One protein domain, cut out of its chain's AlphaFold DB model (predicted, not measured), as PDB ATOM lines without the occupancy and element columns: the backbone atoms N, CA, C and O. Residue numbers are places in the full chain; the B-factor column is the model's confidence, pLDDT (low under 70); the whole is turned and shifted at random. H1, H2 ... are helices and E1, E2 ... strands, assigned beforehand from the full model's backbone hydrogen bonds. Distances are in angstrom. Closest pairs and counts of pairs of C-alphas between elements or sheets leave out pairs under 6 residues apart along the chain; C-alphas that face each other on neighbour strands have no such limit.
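This is residues 3 to 128 of the 396 residues of the protein "Phosphate transport system permease protein PstA" of Planctomycetes bacterium (UniProt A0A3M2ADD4). Two strongly twisted, curled sheets of five strands each make the two halves of the domain; they are only partly face to face, meeting where E1 and E2 of the one come close to E6 and E7 of the other, with the strands crossed. H2 lies off to one side of both sheets, with the first printed residues on that same side, while the short H1 lies near the junction of the sheets. The printed part has 126 residues with two named helices and ten named strands, in the order E1 E2 E3 H1 E4 E5 E6 E7 E8 E9 E10 H2. The sheets run E4 E3 E2 E1 E5 and E9 E8 E7 E6 E10, both antiparallel throughout, and the class is mixed, helices and strands. The whole is compact, with a radius of gyration of the C-alphas of 14.6 A and spans of 46 by 34 by 24 A.

In the first sheet, E1 is residues 12 to 17, 15.2 A long, with C-alpha 12 at (-14.665, 42.147, -41.338). E2 is residues 22 to 30, 19.7 A long, and bends by 74 degrees at residue 26. E3 is residues 36 to 40, E4 50 to 53 and E5 58 to 62. In the second sheet, E6 is residues 67 to 72, 16.0 A long, E7 78 to 84, 14.8 A long, E8 89 to 93, E9 99 to 103 and E10 107 to 111. H1 is residues 43 to 46; H2 is residues 118 to 128, 15.2 A long, ending with C-alpha 128 at (-13.653, 55.663, -30.660).

E1 E2 E3 form a meander, each strand the antiparallel neighbour of the one before; N 15 and O 23 are 2.8 A apart, and N 28 and O 37 2.8 A. The edge strands are E4, with N 38 and O 51 at 2.9 A, and E5, with N 14 and O 62 at 2.7 A. The two sheets form a sandwich, two sheets face to face, with strands at 51 degrees. The closest C-alphas of E2 and E7 are those of Leu 24 and Phe 79, 6.0 A apart. E6 E7 E8 E9 form a second meander; N 70 and O 78 are 2.9 A apart, N 93 and O 81 2.8 A, and N 92 and O 100 2.8 A. E7 is staggered, pairing with E6 over residues 78 to 81 and with E8 over 81 to 84. The edge strand E10 has N 71 and O 109 at 2.8 A. H1 and H2 are on neither sheet, H1 only just so for the second, with 4 pairs of C-alphas within 10 A. In H2 every O i to N i+4 pair is within hydrogen-bond range; H1 is too short for one.

The C-alphas of Asp 33 and Ala 87, the two farthest apart, are 46.8 A apart. The printed part has no cut and no long link. The mean pLDDT of the printed part is 89.9, and residues 3 to 4 are under 70.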
ATOM      1  N   GLY A   3     -26.486  56.366 -32.721       62.88
ATOM      2  CA  GLY A   3     -25.241  57.101 -32.434       62.88
ATOM      3  C   GLY A   3     -24.197  56.291 -31.659       62.88
ATOM      4  O   GLY A   3     -23.012  56.392 -31.944       62.88
ATOM      5  N   ALA A   4     -24.622  55.414 -30.741       69.62
ATOM      6  CA  ALA A   4     -23.697  54.518 -30.041       69.62
ATOM      7  C   ALA A   4     -23.129  53.441 -30.980       69.62
ATOM      8  O   ALA A   4     -21.999  53.002 -30.801       69.62
ATOM      9  N   ALA A   5     -23.865  53.045 -32.020       78.44
ATOM     10  CA  ALA A   5     -23.386  52.068 -32.992       78.44
ATOM     11  C   ALA A   5     -22.302  52.630 -33.934       78.44
ATOM     12  O   ALA A   5     -21.602  51.842 -34.564       78.44
ATOM     13  N   ALA A   6     -22.128  53.957 -34.011       80.69
ATOM     14  CA  ALA A   6     -21.178  54.596 -34.926       80.69
ATOM     15  C   ALA A   6     -19.716  54.181 -34.679       80.69
ATOM     16  O   ALA A   6     -18.946  54.043 -35.624       80.69
ATOM     17  N   PHE A   7     -19.351  53.936 -33.416       86.62
ATOM     18  CA  PHE A   7     -17.985  53.574 -33.014       86.62
ATOM     19  C   PHE A   7     -17.828  52.100 -32.651       86.62
ATOM     20  O   PHE A   7     -16.750  51.682 -32.225       86.62
ATOM     21  N   TRP A   8     -18.899  51.309 -32.754       88.81
ATOM     22  CA  TRP A   8     -18.830  49.898 -32.404       88.81
ATOM     23  C   TRP A   8     -17.992  49.153 -33.451       88.81
ATOM     24  O   TRP A   8     -18.337  49.212 -34.634       88.81
ATOM     25  N   PRO A   9     -16.907  48.451 -33.064       87.81
ATOM     26  CA  PRO A   9     -16.077  47.739 -34.028       87.81
ATOM     27  C   PRO A   9     -16.893  46.653 -34.726       87.81
ATOM     28  O   PRO A   9     -17.394  45.726 -34.079       87.81
ATOM     29  N   ARG A  10     -17.025  46.769 -36.048       90.25
ATOM     30  CA  ARG A  10     -17.701  45.767 -36.870       90.25
ATOM     31  C   ARG A  10     -16.691  44.716 -37.325       90.25
ATOM     32  O   ARG A  10     -15.572  45.084 -37.677       90.25
ATOM     33  N   PRO A  11     -17.044  43.421 -37.284       92.62
ATOM     34  CA  PRO A  11     -16.191  42.392 -37.853       92.62
ATOM     35  C   PRO A  11     -16.040  42.610 -39.364       92.62
ATOM     36  O   PRO A  11     -16.965  43.091 -40.018       92.62
ATOM     37  N   LEU A  12     -14.887  42.220 -39.900       93.69
ATOM     38  CA  LEU A  12     -14.665  42.147 -41.338       93.69
ATOM     39  C   LEU A  12     -15.098  40.766 -41.823       93.69
ATOM     40  O   LEU A  12     -14.549  39.751 -41.386       93.69
ATOM     41  N   THR A  13     -16.080  40.725 -42.715       93.44
ATOM     42  CA  THR A  13     -16.499  39.492 -43.380       93.44
ATOM     43  C   THR A  13     -15.866  39.453 -44.768       93.44
ATOM     44  O   THR A  13     -15.980  40.405 -45.535       93.44
ATOM     45  N   GLU A  14     -15.189  38.359 -45.099       93.62
ATOM     46  CA  GLU A  14     -14.766  38.060 -46.462       93.62
ATOM     47  C   GLU A  14     -15.961  37.502 -47.231       93.62
ATOM     48  O   GLU A  14     -16.509  36.456 -46.874       93.62
ATOM     49  N   TRP A  15     -16.372  38.220 -48.264       92.75
ATOM     50  CA  TRP A  15     -17.387  37.818 -49.219       92.75
ATOM     51  C   TRP A  15     -16.709  37.224 -50.443       92.75
ATOM     52  O   TRP A  15     -15.844  37.859 -51.051       92.75
ATOM     53  N   ARG A  16     -17.135  36.019 -50.816       91.38
ATOM     54  CA  ARG A  16     -16.918  35.481 -52.159       91.38
ATOM     55  C   ARG A  16     -18.197  35.699 -52.938       91.38
ATOM     56  O   ARG A  16     -19.232  35.144 -52.566       91.38
ATOM     57  N   LEU A  17     -18.123  36.548 -53.950       88.69
ATOM     58  CA  LEU A  17     -19.252  36.871 -54.803       88.69
ATOM     59  C   LEU A  17     -19.435  35.796 -55.882       88.69
ATOM     60  O   LEU A  17     -18.511  35.039 -56.189       88.69
ATOM     61  N   ALA A  18     -20.641  35.707 -56.438       87.56
ATOM     62  CA  ALA A  18     -20.994  34.730 -57.470       87.56
ATOM     63  C   ALA A  18     -20.157  34.878 -58.757       87.56
ATOM     64  O   ALA A  18     -19.950  33.902 -59.474       87.56
ATOM     65  N   ASP A  19     -19.617  36.073 -59.014       86.44
ATOM     66  CA  ASP A  19     -18.681  36.360 -60.111       86.44
ATOM     67  C   ASP A  19     -17.237  35.884 -59.837       86.44
ATOM     68  O   ASP A  19     -16.343  36.074 -60.663       86.44
ATOM     69  N   GLY A  20     -16.994  35.258 -58.679       83.56
ATOM     70  CA  GLY A  20     -15.690  34.766 -58.243       83.56
ATOM     71  C   GLY A  20     -14.811  35.820 -57.567       83.56
ATOM     72  O   GLY A  20     -13.710  35.493 -57.116       83.56
ATOM     73  N   THR A  21     -15.263  37.072 -57.456       88.31
ATOM     74  CA  THR A  21     -14.491  38.119 -56.788       88.31
ATOM     75  C   THR A  21     -14.535  37.970 -55.269       88.31
ATOM     76  O   THR A  21     -15.528  37.548 -54.672       88.31
ATOM     77  N   VAL A  22     -13.420  38.318 -54.623       90.69
ATOM     78  CA  VAL A  22     -13.283  38.290 -53.163       90.69
ATOM     79  C   VAL A  22     -13.143  39.713 -52.638       90.69
ATOM     80  O   VAL A  22     -12.362  40.516 -53.168       90.69
ATOM     81  N   ARG A  23     -13.909  40.041 -51.597       91.00
ATOM     82  CA  ARG A  23     -13.907  41.355 -50.942       91.00
ATOM     83  C   ARG A  23     -14.000  41.189 -49.432       91.00
ATOM     84  O   ARG A  23     -14.724  40.329 -48.952       91.00
ATOM     85  N   LEU A  24     -13.304  42.035 -48.680       93.06
ATOM     86  CA  LEU A  24     -13.566  42.210 -47.252       93.06
ATOM     87  C   LEU A  24     -14.545  43.361 -47.079       93.06
ATOM     88  O   LEU A  24     -14.358  44.424 -47.676       93.06
ATOM     89  N   ALA A  25     -15.564  43.150 -46.253       91.75
ATOM     90  CA  ALA A  25     -16.618  44.122 -46.043       91.75
ATOM     91  C   ALA A  25     -17.034  44.213 -44.566       91.75
ATOM     92  O   ALA A  25     -17.043  43.217 -43.837       91.75
ATOM     93  N   GLU A  26     -17.396  45.420 -44.127       91.31
ATOM     94  CA  GLU A  26     -18.101  45.645 -42.861       91.31
ATOM     95  C   GLU A  26     -19.608  45.664 -43.144       91.31
ATOM     96  O   GLU A  26     -20.124  46.603 -43.753       91.31
ATOM     97  N   GLU A  27     -20.330  44.638 -42.698       89.44
ATOM     98  CA  GLU A  27     -21.779  44.527 -42.913       89.44
ATOM     99  C   GLU A  27     -22.521  45.617 -42.125       89.44
ATOM    100  O   GLU A  27     -22.328  45.773 -40.911       89.44
ATOM    101  N   LEU A  28     -23.342  46.411 -42.822       85.69
ATOM    102  CA  LEU A  28     -24.020  47.584 -42.277       85.69
ATOM    103  C   LEU A  28     -25.416  47.255 -41.756       85.69
ATOM    104  O   LEU A  28     -25.681  47.443 -40.562       85.69
ATOM    105  N   ASP A  29     -26.262  46.768 -42.653       84.00
ATOM    106  CA  ASP A  29     -27.674  46.467 -42.453       84.00
ATOM    107  C   ASP A  29     -28.179  45.557 -43.576       84.00
ATOM    108  O   ASP A  29     -27.664  45.559 -44.696       84.00
ATOM    109  N   GLU A  30     -29.202  44.779 -43.242       85.12
ATOM    110  CA  GLU A  30     -29.932  43.920 -44.165       85.12
ATOM    111  C   GLU A  30     -31.249  44.608 -44.530       85.12
ATOM    112  O   GLU A  30     -31.971  45.111 -43.660       85.12
ATOM    113  N   ARG A  31     -31.528  44.691 -45.827       86.31
ATOM    114  CA  ARG A  31     -32.711  45.346 -46.377       86.31
ATOM    115  C   ARG A  31     -33.903  44.380 -46.414       86.31
ATOM    116  O   ARG A  31     -33.712  43.167 -46.374       86.31
ATOM    117  N   PRO A  32     -35.146  44.889 -46.519       85.75
ATOM    118  CA  PRO A  32     -36.345  44.043 -46.550       85.75
ATOM    119  C   PRO A  32     -36.389  43.037 -47.709       85.75
ATOM    120  O   PRO A  32     -37.093  42.037 -47.620       85.75
ATOM    121  N   ASP A  33     -35.654  43.307 -48.787       86.31
ATOM    122  CA  ASP A  33     -35.489  42.431 -49.949       86.31
ATOM    123  C   ASP A  33     -34.412  41.344 -49.744       86.31
ATOM    124  O   ASP A  33     -34.117  40.585 -50.664       86.31
ATOM    125  N   GLY A  34     -33.813  41.262 -48.550       85.31
ATOM    126  CA  GLY A  34     -32.738  40.329 -48.208       85.31
ATOM    127  C   GLY A  34     -31.353  40.756 -48.702       85.31
ATOM    128  O   GLY A  34     -30.375  40.050 -48.457       85.31
ATOM    129  N   SER A  35     -31.234  41.897 -49.390       88.81
ATOM    130  CA  SER A  35     -29.927  42.416 -49.798       88.81
ATOM    131  C   SER A  35     -29.161  42.978 -48.598       88.81
ATOM    132  O   SER A  35     -29.730  43.589 -47.690       88.81
ATOM    133  N   ILE A  36     -27.844  42.780 -48.579       88.50
ATOM    134  CA  ILE A  36     -26.982  43.254 -47.496       88.50
ATOM    135  C   ILE A  36     -26.194  44.453 -47.993       88.50
ATOM    136  O   ILE A  36     -25.450  44.366 -48.972       88.50
ATOM    137  N   ARG A  37     -26.320  45.575 -47.283       88.12
ATOM    138  CA  ARG A  37     -25.453  46.735 -47.479       88.12
ATOM    139  C   ARG A  37     -24.183  46.524 -46.667       88.12
ATOM    140  O   ARG A  37     -24.244  46.276 -45.463       88.12
ATOM    141  N   ALA A  38     -23.029  46.670 -47.299       89.38
ATOM    142  CA  ALA A  38     -21.743  46.584 -46.629       89.38
ATOM    143  C   ALA A  38     -20.809  47.713 -47.069       89.38
ATOM    144  O   ALA A  38     -20.828  48.153 -48.220       89.38
ATOM    145  N   ARG A  39     -19.987  48.192 -46.133       89.06
ATOM    146  CA  ARG A  39     -18.890  49.112 -46.435       89.06
ATOM    147  C   ARG A  39     -17.712  48.301 -46.950       89.06
ATOM    148  O   ARG A  39     -17.322  47.324 -46.312       89.06
ATOM    149  N   ILE A  40     -17.130  48.731 -48.059       88.50
ATOM    150  CA  ILE A  40     -15.900  48.170 -48.614       88.50
ATOM    151  C   ILE A  40     -14.788  49.206 -48.424       88.50
ATOM    152  O   ILE A  40     -15.012  50.410 -48.523       88.50
ATOM    153  N   GLY A  41     -13.597  48.739 -48.058       86.50
ATOM    154  CA  GLY A  41     -12.399  49.575 -48.019       86.50
ATOM    155  C   GLY A  41     -11.770  49.710 -49.404       86.50
ATOM    156  O   GLY A  41     -12.318  49.228 -50.391       86.50
ATOM    157  N   ASN A  42     -10.561  50.267 -49.472       91.56
ATOM    158  CA  ASN A  42      -9.718  50.192 -50.675       91.56
ATOM    159  C   ASN A  42     -10.343  50.907 -51.894       91.56
ATOM    160  O   ASN A  42     -10.318  50.377 -53.012       91.56
ATOM    161  N   ARG A  43     -10.933  52.095 -51.683       86.50
ATOM    162  CA  ARG A  43     -11.633  52.882 -52.718       86.50
ATOM    163  C   ARG A  43     -10.793  53.052 -53.983       86.50
ATOM    164  O   ARG A  43     -11.319  52.968 -55.084       86.50
ATOM    165  N   GLU A  44      -9.492  53.254 -53.838       88.44
ATOM    166  CA  GLU A  44      -8.550  53.438 -54.940       88.44
ATOM    167  C   GLU A  44      -8.401  52.202 -55.846       88.44
ATOM    168  O   GLU A  44      -8.019  52.330 -57.005       88.44
ATOM    169  N   PHE A  45      -8.737  51.010 -55.344       88.12
ATOM    170  CA  PHE A  45      -8.642  49.752 -56.089       88.12
ATOM    171  C   PHE A  45      -9.989  49.267 -56.628       88.12
ATOM    172  O   PHE A  45     -10.018  48.537 -57.620       88.12
ATOM    173  N   TYR A  46     -11.090  49.622 -55.961       85.31
ATOM    174  CA  TYR A  46     -12.431  49.128 -56.294       85.31
ATOM    175  C   TYR A  46     -13.381  50.204 -56.826       85.31
ATOM    176  O   TYR A  46     -14.424  49.864 -57.373       85.31
ATOM    177  N   GLY A  47     -13.047  51.487 -56.672       84.12
ATOM    178  CA  GLY A  47     -13.860  52.622 -57.121       84.12
ATOM    179  C   GLY A  47     -15.144  52.859 -56.319       84.12
ATOM    180  O   GLY A  47     -15.937  53.715 -56.695       84.12
ATOM    181  N   LEU A  48     -15.368  52.110 -55.233       84.38
ATOM    182  CA  LEU A  48     -16.618  52.097 -54.466       84.38
ATOM    183  C   LEU A  48     -16.324  52.031 -52.959       84.38
ATOM    184  O   LEU A  48     -15.437  51.293 -52.537       84.38
ATOM    185  N   ASP A  49     -17.102  52.761 -52.155       82.19
ATOM    186  CA  ASP A  49     -17.066  52.701 -50.678       82.19
ATOM    187  C   ASP A  49     -18.099  51.740 -50.085       82.19
ATOM    188  O   ASP A  49     -17.981  51.292 -48.942       82.19
ATOM    189  N   PHE A  50     -19.155  51.461 -50.846       87.62
ATOM    190  CA  PHE A  50     -20.287  50.655 -50.419       87.62
ATOM    191  C   PHE A  50     -20.688  49.703 -51.532       87.62
ATOM    192  O   PHE A  50     -20.661  50.056 -52.711       87.62
ATOM    193  N   LEU A  51     -21.099  48.509 -51.128       88.38
ATOM    194  CA  LEU A  51     -21.702  47.510 -51.990       88.38
ATOM    195  C   LEU A  51     -23.017  47.074 -51.364       88.38
ATOM    196  O   LEU A  51     -23.111  46.874 -50.151       88.38
ATOM    197  N   ILE A  52     -24.031  46.936 -52.205       88.44
ATOM    198  CA  ILE A  52     -25.271  46.260 -51.855       88.44
ATOM    199  C   ILE A  52     -25.233  44.966 -52.642       88.44
ATOM    200  O   ILE A  52     -25.158  45.025 -53.865       88.44
ATOM    201  N   ALA A  53     -25.228  43.839 -51.939       88.00
ATOM    202  CA  ALA A  53     -25.233  42.533 -52.574       88.00
ATOM    203  C   ALA A  53     -26.540  41.805 -52.270       88.00
ATOM    204  O   ALA A  53     -26.975  41.752 -51.113       88.00
ATOM    205  N   GLY A  54     -27.162  41.257 -53.310       88.88
ATOM    206  CA  GLY A  54     -28.342  40.406 -53.175       88.88
ATOM    207  C   GLY A  54     -28.024  39.071 -52.477       88.88
ATOM    208  O   GLY A  54     -26.859  38.664 -52.422       88.88
ATOM    209  N   PRO A  55     -29.041  38.341 -51.979       82.44
ATOM    210  CA  PRO A  55     -28.845  37.036 -51.340       82.44
ATOM    211  C   PRO A  55     -28.094  36.030 -52.223       82.44
ATOM    212  O   PRO A  55     -27.284  35.257 -51.722       82.44
ATOM    213  N   GLU A  56     -28.352  36.065 -53.533       83.94
ATOM    214  CA  GLU A  56     -27.769  35.152 -54.527       83.94
ATOM    215  C   GLU A  56     -26.380  35.597 -55.011       83.94
ATOM    216  O   GLU A  56     -25.619  34.796 -55.549       83.94
ATOM    217  N   GLU A  57     -26.018  36.863 -54.789       86.56
ATOM    218  CA  GLU A  57     -24.728  37.415 -55.212       86.56
ATOM    219  C   GLU A  57     -23.603  37.055 -54.238       86.56
ATOM    220  O   GLU A  57     -22.443  36.996 -54.641       86.56
ATOM    221  N   VAL A  58     -23.921  36.778 -52.965       86.44
ATOM    222  CA  VAL A  58     -22.939  36.396 -51.939       86.44
ATOM    223  C   VAL A  58     -22.882  34.874 -51.801       86.44
ATOM    224  O   VAL A  58     -23.592  34.281 -50.990       86.44
ATOM    225  N   ALA A  59     -21.983  34.243 -52.555       87.06
ATOM    226  CA  ALA A  59     -21.828  32.789 -52.595       87.06
ATOM    227  C   ALA A  59     -21.266  32.197 -51.289       87.06
ATOM    228  O   ALA A  59     -21.671  31.114 -50.869       87.06
ATOM    229  N   ALA A  60     -20.330  32.885 -50.629       87.38
ATOM    230  CA  ALA A  60     -19.797  32.448 -49.338       87.38
ATOM    231  C   ALA A  60     -19.357  33.622 -48.462       87.38
ATOM    232  O   ALA A  60     -18.926  34.666 -48.954       87.38
ATOM    233  N   ARG A  61     -19.424  33.416 -47.142       91.00
ATOM    234  CA  ARG A  61     -18.996  34.385 -46.127       91.00
ATOM    235  C   ARG A  61     -18.060  33.717 -45.134       91.00
ATOM    236  O   ARG A  61     -18.385  32.664 -44.589       91.00
ATOM    237  N   SER A  62     -16.922  34.340 -44.859       92.62
ATOM    238  CA  SER A  62     -16.011  33.900 -43.799       92.62
ATOM    239  C   SER A  62     -15.519  35.091 -42.976       92.62
ATOM    240  O   SER A  62     -15.608  36.232 -43.415       92.62
ATOM    241  N   ARG A  63     -15.044  34.863 -41.748       92.94
ATOM    242  CA  ARG A  63     -14.506  35.924 -40.876       92.94
ATOM    243  C   ARG A  63     -13.059  35.599 -40.508       92.94
ATOM    244  O   ARG A  63     -12.830  35.012 -39.449       92.94
ATOM    245  N   PRO A  64     -12.094  35.939 -41.378       93.75
ATOM    246  CA  PRO A  64     -10.689  35.640 -41.137       93.75
ATOM    247  C   PRO A  64     -10.198  36.359 -39.880       93.75
ATOM    248  O   PRO A  64     -10.407  37.564 -39.721       93.75
ATOM    249  N   ALA A  65      -9.546  35.646 -38.961       91.25
ATOM    250  CA  ALA A  65      -9.057  36.244 -37.717       91.25
ATOM    251  C   ALA A  65      -7.904  37.239 -37.949       91.25
ATOM    252  O   ALA A  65      -7.632  38.086 -37.105       91.25
ATOM    253  N   ASP A  66      -7.198  37.128 -39.065       93.19
ATOM    254  CA  ASP A  66      -6.086  37.968 -39.510       93.19
ATOM    255  C   ASP A  66      -6.510  39.159 -40.380       93.19
ATOM    256  O   ASP A  66      -5.671  40.013 -40.668       93.19
ATOM    257  N   ALA A  67      -7.798  39.271 -40.728       94.56
ATOM    258  CA  ALA A  67      -8.324  40.428 -41.440       94.56
ATOM    259  C   ALA A  67      -8.071  41.718 -40.644       94.56
ATOM    260  O   ALA A  67      -8.450  41.841 -39.469       94.56
ATOM    261  N   VAL A  68      -7.436  42.686 -41.302       94.75
ATOM    262  CA  VAL A  68      -7.040  43.963 -40.717       94.75
ATOM    263  C   VAL A  68      -7.857  45.100 -41.316       94.75
ATOM    264  O   VAL A  68      -8.075  45.171 -42.527       94.75
ATOM    265  N   ARG A  69      -8.284  46.017 -40.447       94.81
ATOM    266  CA  ARG A  69      -8.794  47.330 -40.828       94.81
ATOM    267  C   ARG A  69      -7.745  48.372 -40.490       94.81
ATOM    268  O   ARG A  69      -7.384  48.523 -39.318       94.81
ATOM    269  N   ILE A  70      -7.323  49.117 -41.503       94.12
ATOM    270  CA  ILE A  70      -6.379  50.218 -41.365       94.12
ATOM    271  C   ILE A  70      -7.100  51.529 -41.669       94.12
ATOM    272  O   ILE A  70      -7.676  51.710 -42.737       94.12
ATOM    273  N   GLU A  71      -7.100  52.438 -40.703       90.94
ATOM    274  CA  GLU A  71      -7.549  53.816 -40.883       90.94
ATOM    275  C   GLU A  71      -6.403  54.619 -41.501       90.94
ATOM    276  O   GLU A  71      -5.262  54.503 -41.041       90.94
ATOM    277  N   ARG A  72      -6.695  55.410 -42.537       91.00
ATOM    278  CA  ARG A  72      -5.682  56.128 -43.316       91.00
ATOM    279  C   ARG A  72      -6.029  57.598 -43.486       91.00
ATOM    280  O   ARG A  72      -7.197  57.963 -43.399       91.00
ATOM    281  N   THR A  73      -5.020  58.432 -43.722       86.19
ATOM    282  CA  THR A  73      -5.213  59.864 -44.008       86.19
ATOM    283  C   THR A  73      -5.926  60.098 -45.337       86.19
ATOM    284  O   THR A  73      -6.705  61.040 -45.458       86.19
ATOM    285  N   GLU A  74      -5.691  59.224 -46.316       83.00
ATOM    286  CA  GLU A  74      -6.198  59.328 -47.683       83.00
ATOM    287  C   GLU A  74      -6.906  58.038 -48.115       83.00
ATOM    288  O   GLU A  74      -6.638  56.954 -47.596       83.00
ATOM    289  N   ASN A  75      -7.800  58.157 -49.102       83.44
ATOM    290  CA  ASN A  75      -8.484  57.032 -49.760       83.44
ATOM    291  C   ASN A  75      -9.321  56.132 -48.828       83.44
ATOM    292  O   ASN A  75      -9.601  54.975 -49.149       83.44
ATOM    293  N   GLY A  76      -9.745  56.658 -47.676       84.88
ATOM    294  CA  GLY A  76     -10.599  55.950 -46.725       84.88
ATOM    295  C   GLY A  76      -9.932  54.719 -46.088       84.88
ATOM    296  O   GLY A  76      -8.708  54.542 -46.156       84.88
ATOM    297  N   PRO A  77     -10.715  53.844 -45.431       90.06
ATOM    298  CA  PRO A  77     -10.166  52.693 -44.730       90.06
ATOM    299  C   PRO A  77      -9.638  51.634 -45.702       90.06
ATOM    300  O   PRO A  77     -10.253  51.348 -46.730       90.06
ATOM    301  N   PHE A  78      -8.531  50.998 -45.331       94.00
ATOM    302  CA  PHE A  78      -8.022  49.814 -46.011       94.00
ATOM    303  C   PHE A  78      -8.494  48.543 -45.303       94.00
ATOM    304  O   PHE A  78      -8.336  48.423 -44.083       94.00
ATOM    305  N   PHE A  79      -9.040  47.590 -46.061       95.50
ATOM    306  CA  PHE A  79      -9.427  46.259 -45.581       95.50
ATOM    307  C   PHE A  79      -8.620  45.189 -46.315       95.50
ATOM    308  O   PHE A  79      -8.688  45.075 -47.538       95.50
ATOM    309  N   GLY A  80      -7.876  44.373 -45.578       95.25
ATOM    310  CA  GLY A  80      -7.005  43.371 -46.185       95.25
ATOM    311  C   GLY A  80      -6.293  42.529 -45.147       95.25
ATOM    312  O   GLY A  80      -6.818  42.278 -44.061       95.25
ATOM    313  N   TYR A  81      -5.070  42.146 -45.484       95.31
ATOM    314  CA  TYR A  81      -4.166  41.383 -44.639       95.31
ATOM    315  C   TYR A  81      -2.841  42.138 -44.513       95.31
ATOM    316  O   TYR A  81      -2.373  42.741 -45.479       95.31
ATOM    317  N   LEU A  82      -2.260  42.154 -43.313       95.19
ATOM    318  CA  LEU A  82      -0.954  42.767 -43.068       95.19
ATOM    319  C   LEU A  82       0.126  41.692 -43.175       95.19
ATOM    320  O   LEU A  82       0.177  40.814 -42.315       95.19
ATOM    321  N   ASP A  83       0.986  41.796 -44.189       93.44
ATOM    322  CA  ASP A  83       2.095  40.860 -44.385       93.44
ATOM    323  C   ASP A  83       3.348  41.341 -43.633       93.44
ATOM    324  O   ASP A  83       3.968  40.573 -42.898       93.44
ATOM    325  N   GLN A  84       3.712  42.624 -43.769       93.06
ATOM    326  CA  GLN A  84       4.879  43.203 -43.093       93.06
ATOM    327  C   GLN A  84       4.688  44.697 -42.796       93.06
ATOM    328  O   GLN A  84       4.423  45.489 -43.698       93.06
ATOM    329  N   ALA A  85       4.886  45.106 -41.541       92.56
ATOM    330  CA  ALA A  85       4.965  46.518 -41.162       92.56
ATOM    331  C   ALA A  85       6.428  46.989 -41.202       92.56
ATOM    332  O   ALA A  85       7.289  46.393 -40.553       92.56
ATOM    333  N   GLY A  86       6.705  48.041 -41.973       89.88
ATOM    334  CA  GLY A  86       8.024  48.671 -42.075       89.88
ATOM    335  C   GLY A  86       8.030  50.099 -41.527       89.88
ATOM    336  O   GLY A  86       6.980  50.665 -41.228       89.88
ATOM    337  N   ALA A  87       9.222  50.689 -41.392       89.44
ATOM    338  CA  ALA A  87       9.373  52.059 -40.895       89.44
ATOM    339  C   ALA A  87       8.848  53.109 -41.891       89.44
ATOM    340  O   ALA A  87       8.185  54.057 -41.485       89.44
ATOM    341  N   GLU A  88       9.110  52.917 -43.186       92.31
ATOM    342  CA  GLU A  88       8.684  53.844 -44.247       92.31
ATOM    343  C   GLU A  88       7.463  53.332 -45.013       92.31
ATOM    344  O   GLU A  88       6.555  54.101 -45.324       92.31
ATOM    345  N   THR A  89       7.406  52.021 -45.260       93.94
ATOM    346  CA  THR A  89       6.381  51.392 -46.100       93.94
ATOM    347  C   THR A  89       5.909  50.085 -45.482       93.94
ATOM    348  O   THR A  89       6.700  49.289 -44.974       93.94
ATOM    349  N   TRP A  90       4.601  49.869 -45.513       95.06
ATOM    350  CA  TRP A  90       3.929  48.666 -45.045       95.06
ATOM    351  C   TRP A  90       3.492  47.838 -46.246       95.06
ATOM    352  O   TRP A  90       2.894  48.369 -47.180       95.06
ATOM    353  N   ARG A  91       3.767  46.535 -46.212       94.88
ATOM    354  CA  ARG A  91       3.305  45.579 -47.217       94.88
ATOM    355  C   ARG A  91       2.030  44.917 -46.733       94.88
ATOM    356  O   ARG A  91       1.994  44.255 -45.692       94.88
ATOM    357  N   LEU A  92       0.986  45.138 -47.505       95.19
ATOM    358  CA  LEU A  92      -0.364  44.664 -47.284       95.19
ATOM    359  C   LEU A  92      -0.764  43.768 -48.448       95.19
ATOM    360  O   LEU A  92      -0.188  43.829 -49.532       95.19
ATOM    361  N   ARG A  93      -1.810  42.982 -48.243       95.56
ATOM    362  CA  ARG A  93      -2.395  42.145 -49.281       95.56
ATOM    363  C   ARG A  93      -3.896  42.350 -49.331       95.56
ATOM    364  O   ARG A  93      -4.576  42.334 -48.301       95.56
ATOM    365  N   LEU A  94      -4.409  42.559 -50.536       93.81
ATOM    366  CA  LEU A  94      -5.841  42.630 -50.793       93.81
ATOM    367  C   LEU A  94      -6.490  41.244 -50.616       93.81
ATOM    368  O   LEU A  94      -5.802  40.221 -50.681       93.81
ATOM    369  N   PRO A  95      -7.819  41.175 -50.429       89.94
ATOM    370  CA  PRO A  95      -8.550  39.909 -50.333       89.94
ATOM    371  C   PRO A  95      -8.343  38.962 -51.523       89.94
ATOM    372  O   PRO A  95      -8.392  37.748 -51.365       89.94
ATOM    373  N   ASP A  96      -8.063  39.512 -52.704       87.94
ATOM    374  CA  ASP A  96      -7.759  38.765 -53.929       87.94
ATOM    375  C   ASP A  96      -6.283  38.327 -54.044       87.94
ATOM    376  O   ASP A  96      -5.882  37.749 -55.050       87.94
ATOM    377  N   GLY A  97      -5.466  38.589 -53.020       89.25
ATOM    378  CA  GLY A  97      -4.063  38.191 -52.964       89.25
ATOM    379  C   GLY A  97      -3.081  39.195 -53.569       89.25
ATOM    380  O   GLY A  97      -1.875  38.981 -53.452       89.25
ATOM    381  N   ARG A  98      -3.549  40.298 -54.168       91.94
ATOM    382  CA  ARG A  98      -2.655  41.314 -54.742       91.94
ATOM    383  C   ARG A  98      -1.871  42.050 -53.643       91.94
ATOM    384  O   ARG A  98      -2.498  42.528 -52.692       91.94
ATOM    385  N   PRO A  99      -0.536  42.174 -53.762       93.62
ATOM    386  CA  PRO A  99       0.259  42.953 -52.823       93.62
ATOM    387  C   PRO A  99       0.020  44.452 -53.032       93.62
ATOM    388  O   PRO A  99      -0.111  44.925 -54.161       93.62
ATOM    389  N   VAL A 100      -0.025  45.196 -51.932       93.50
ATOM    390  CA  VAL A 100      -0.192  46.649 -51.885       93.50
ATOM    391  C   VAL A 100       0.835  47.217 -50.922       93.50
ATOM    392  O   VAL A 100       0.961  46.761 -49.787       93.50
ATOM    393  N   GLU A 101       1.558  48.235 -51.367       93.25
ATOM    394  CA  GLU A 101       2.468  48.989 -50.515       93.25
ATOM    395  C   GLU A 101       1.781  50.270 -50.044       93.25
ATOM    396  O   GLU A 101       1.226  51.022 -50.845       93.25
ATOM    397  N   LEU A 102       1.792  50.500 -48.733       91.94
ATOM    398  CA  LEU A 102       1.189  51.667 -48.106       91.94
ATOM    399  C   LEU A 102       2.258  52.444 -47.330       91.94
ATOM    400  O   LEU A 102       2.894  51.860 -46.451       91.94
ATOM    401  N   PRO A 103       2.459  53.746 -47.597       94.12
ATOM    402  CA  PRO A 103       3.375  54.555 -46.807       94.12
ATOM    403  C   PRO A 103       2.964  54.562 -45.331       94.12
ATOM    404  O   PRO A 103       1.805  54.823 -45.003       94.12
ATOM    405  N   ALA A 104       3.917  54.331 -44.428       91.94
ATOM    406  CA  ALA A 104       3.674  54.311 -42.986       91.94
ATOM    407  C   ALA A 104       3.086  55.644 -42.487       91.94
ATOM    408  O   ALA A 104       2.244  55.648 -41.595       91.94
ATOM    409  N   ALA A 105       3.454  56.764 -43.121       92.69
ATOM    410  CA  ALA A 105       2.925  58.095 -42.819       92.69
ATOM    411  C   ALA A 105       1.413  58.245 -43.085       92.69
ATOM    412  O   ALA A 105       0.772  59.103 -42.484       92.69
ATOM    413  N   GLN A 106       0.833  57.419 -43.964       91.50
ATOM    414  CA  GLN A 106      -0.608  57.427 -44.226       91.50
ATOM    415  C   GLN A 106      -1.388  56.567 -43.228       91.50
ATOM    416  O   GLN A 106      -2.610  56.680 -43.164       91.50
ATOM    417  N   VAL A 107      -0.719  55.702 -42.459       92.00
ATOM    418  CA  VAL A 107      -1.362  54.803 -41.498       92.00
ATOM    419  C   VAL A 107      -1.665  55.562 -40.215       92.00
ATOM    420  O   VAL A 107      -0.776  55.900 -39.440       92.00
ATOM    421  N   LEU A 108      -2.951  55.777 -39.949       90.62
ATOM    422  CA  LEU A 108      -3.402  56.382 -38.700       90.62
ATOM    423  C   LEU A 108      -3.582  55.327 -37.618       90.62
ATOM    424  O   LEU A 108      -3.158  55.515 -36.477       90.62
ATOM    425  N   ARG A 109      -4.262  54.226 -37.959       90.44
ATOM    426  CA  ARG A 109      -4.570  53.149 -37.014       90.44
ATOM    427  C   ARG A 109      -4.675  51.810 -37.686       90.44
ATOM    428  O   ARG A 109      -5.133  51.698 -38.812       90.44
ATOM    429  N   VAL A 110      -4.373  50.789 -36.902       93.06
ATOM    430  CA  VAL A 110      -4.510  49.389 -37.275       93.06
ATOM    431  C   VAL A 110      -5.407  48.733 -36.245       93.06
ATOM    432  O   VAL A 110      -5.228  48.905 -35.039       93.06
ATOM    433  N   SER A 111      -6.393  47.983 -36.713       93.00
ATOM    434  CA  SER A 111      -7.303  47.233 -35.860       93.00
ATOM    435  C   SER A 111      -7.565  45.860 -36.459       93.00
ATOM    436  O   SER A 111      -7.605  45.704 -37.677       93.00
ATOM    437  N   TYR A 112      -7.777  44.873 -35.590       94.12
ATOM    438  CA  TYR A 112      -8.166  43.514 -35.966       94.12
ATOM    439  C   TYR A 112      -9.556  43.220 -35.397       94.12
ATOM    440  O   TYR A 112      -9.658  42.581 -34.344       94.12
ATOM    441  N   PRO A 113     -10.643  43.705 -36.032       92.38
ATOM    442  CA  PRO A 113     -11.979  43.642 -35.444       92.38
ATOM    443  C   PRO A 113     -12.437  42.214 -35.126       92.38
ATOM    444  O   PRO A 113     -13.128  41.986 -34.133       92.38
ATOM    445  N   ASN A 114     -11.985  41.239 -35.918       94.31
ATOM    446  CA  ASN A 114     -12.341  39.828 -35.766       94.31
ATOM    447  C   ASN A 114     -11.671  39.153 -34.560       94.31
ATOM    448  O   ASN A 114     -12.190  38.157 -34.064       94.31
ATOM    449  N   ARG A 115     -10.566  39.711 -34.042       93.94
ATOM    450  CA  ARG A 115      -9.895  39.224 -32.820       93.94
ATOM    451  C   ARG A 115     -10.476  39.827 -31.545       93.94
ATOM    452  O   ARG A 115     -10.171  39.364 -30.448       93.94
ATOM    453  N   LEU A 116     -11.292  40.876 -31.663       91.88
ATOM    454  CA  LEU A 116     -11.849  41.558 -30.504       91.88
ATOM    455  C   LEU A 116     -12.955  40.712 -29.865       91.88
ATOM    456  O   LEU A 116     -14.072  40.608 -30.389       91.88
ATOM    457  N   GLY A 117     -12.656  40.181 -28.679       92.94
ATOM    458  CA  GLY A 117     -13.669  39.719 -27.735       92.94
ATOM    459  C   GLY A 117     -14.531  40.876 -27.217       92.94
ATOM    460  O   GLY A 117     -14.270  42.046 -27.501       92.94
ATOM    461  N   TRP A 118     -15.552  40.562 -26.417       91.88
ATOM    462  CA  TRP A 118     -16.512  41.550 -25.907       91.88
ATOM    463  C   TRP A 118     -15.847  42.766 -25.235       91.88
ATOM    464  O   TRP A 118     -16.076  43.899 -25.652       91.88
ATOM    465  N   PHE A 119     -14.961  42.540 -24.260       94.12
ATOM    466  CA  PHE A 119     -14.266  43.625 -23.555       94.12
ATOM    467  C   PHE A 119     -13.360  44.451 -24.478       94.12
ATOM    468  O   PHE A 119     -13.285  45.669 -24.333       94.12
ATOM    469  N   GLY A 120     -12.733  43.813 -25.472       93.06
ATOM    470  CA  GLY A 120     -11.939  44.508 -26.485       93.06
ATOM    471  C   GLY A 120     -12.794  45.435 -27.349       93.06
ATOM    472  O   GLY A 120     -12.394  46.566 -27.618       93.06
ATOM    473  N   ARG A 121     -14.006  45.002 -27.723       92.62
ATOM    474  CA  ARG A 121     -14.956  45.845 -28.466       92.62
ATOM    475  C   ARG A 121     -15.443  47.026 -27.639       92.62
ATOM    476  O   ARG A 121     -15.481  48.137 -28.155       92.62
ATOM    477  N   VAL A 122     -15.750  46.804 -26.360       93.62
ATOM    478  CA  VAL A 122     -16.131  47.878 -25.430       93.62
ATOM    479  C   VAL A 122     -14.997  48.899 -25.287       93.62
ATOM    480  O   VAL A 122     -15.235  50.096 -25.428       93.62
ATOM    481  N   GLY A 123     -13.756  48.451 -25.079       93.94
ATOM    482  CA  GLY A 123     -12.597  49.345 -25.000       93.94
ATOM    483  C   GLY A 123     -12.381  50.145 -26.289       93.94
ATOM    484  O   GLY A 123     -12.202  51.362 -26.247       93.94
ATOM    485  N   ALA A 124     -12.473  49.486 -27.445       91.75
ATOM    486  CA  ALA A 124     -12.361  50.139 -28.746       91.75
ATOM    487  C   ALA A 124     -13.490  51.150 -29.004       91.75
ATOM    488  O   ALA A 124     -13.235  52.193 -29.607       91.75
ATOM    489  N   TRP A 125     -14.702  50.880 -28.509       93.12
ATOM    490  CA  TRP A 125     -15.828  51.808 -28.568       93.12
ATOM    491  C   TRP A 125     -15.560  53.084 -27.762       93.12
ATOM    492  O   TRP A 125     -15.663  54.178 -28.312       93.12
ATOM    493  N   PHE A 126     -15.148  52.962 -26.493       93.69
ATOM    494  CA  PHE A 126     -14.808  54.126 -25.661       93.69
ATOM    495  C   PHE A 126     -13.655  54.931 -26.261       93.69
ATOM    496  O   PHE A 126     -13.710  56.160 -26.294       93.69
ATOM    497  N   ALA A 127     -12.640  54.243 -26.789       92.12
ATOM    498  CA  ALA A 127     -11.555  54.896 -27.502       92.12
ATOM    499  C   ALA A 127     -12.077  55.628 -28.752       92.12
ATOM    500  O   ALA A 127     -11.689  56.762 -28.995       92.12
ATOM    501  N   GLY A 128     -12.996  55.028 -29.515       92.00
ATOM    502  CA  GLY A 128     -13.653  55.663 -30.660       92.00
ATOM    503  C   GLY A 128     -14.402  56.942 -30.291       92.00
ATOM    504  O   GLY A 128     -14.199  57.964 -30.936       92.00
TER     505      GLY A 128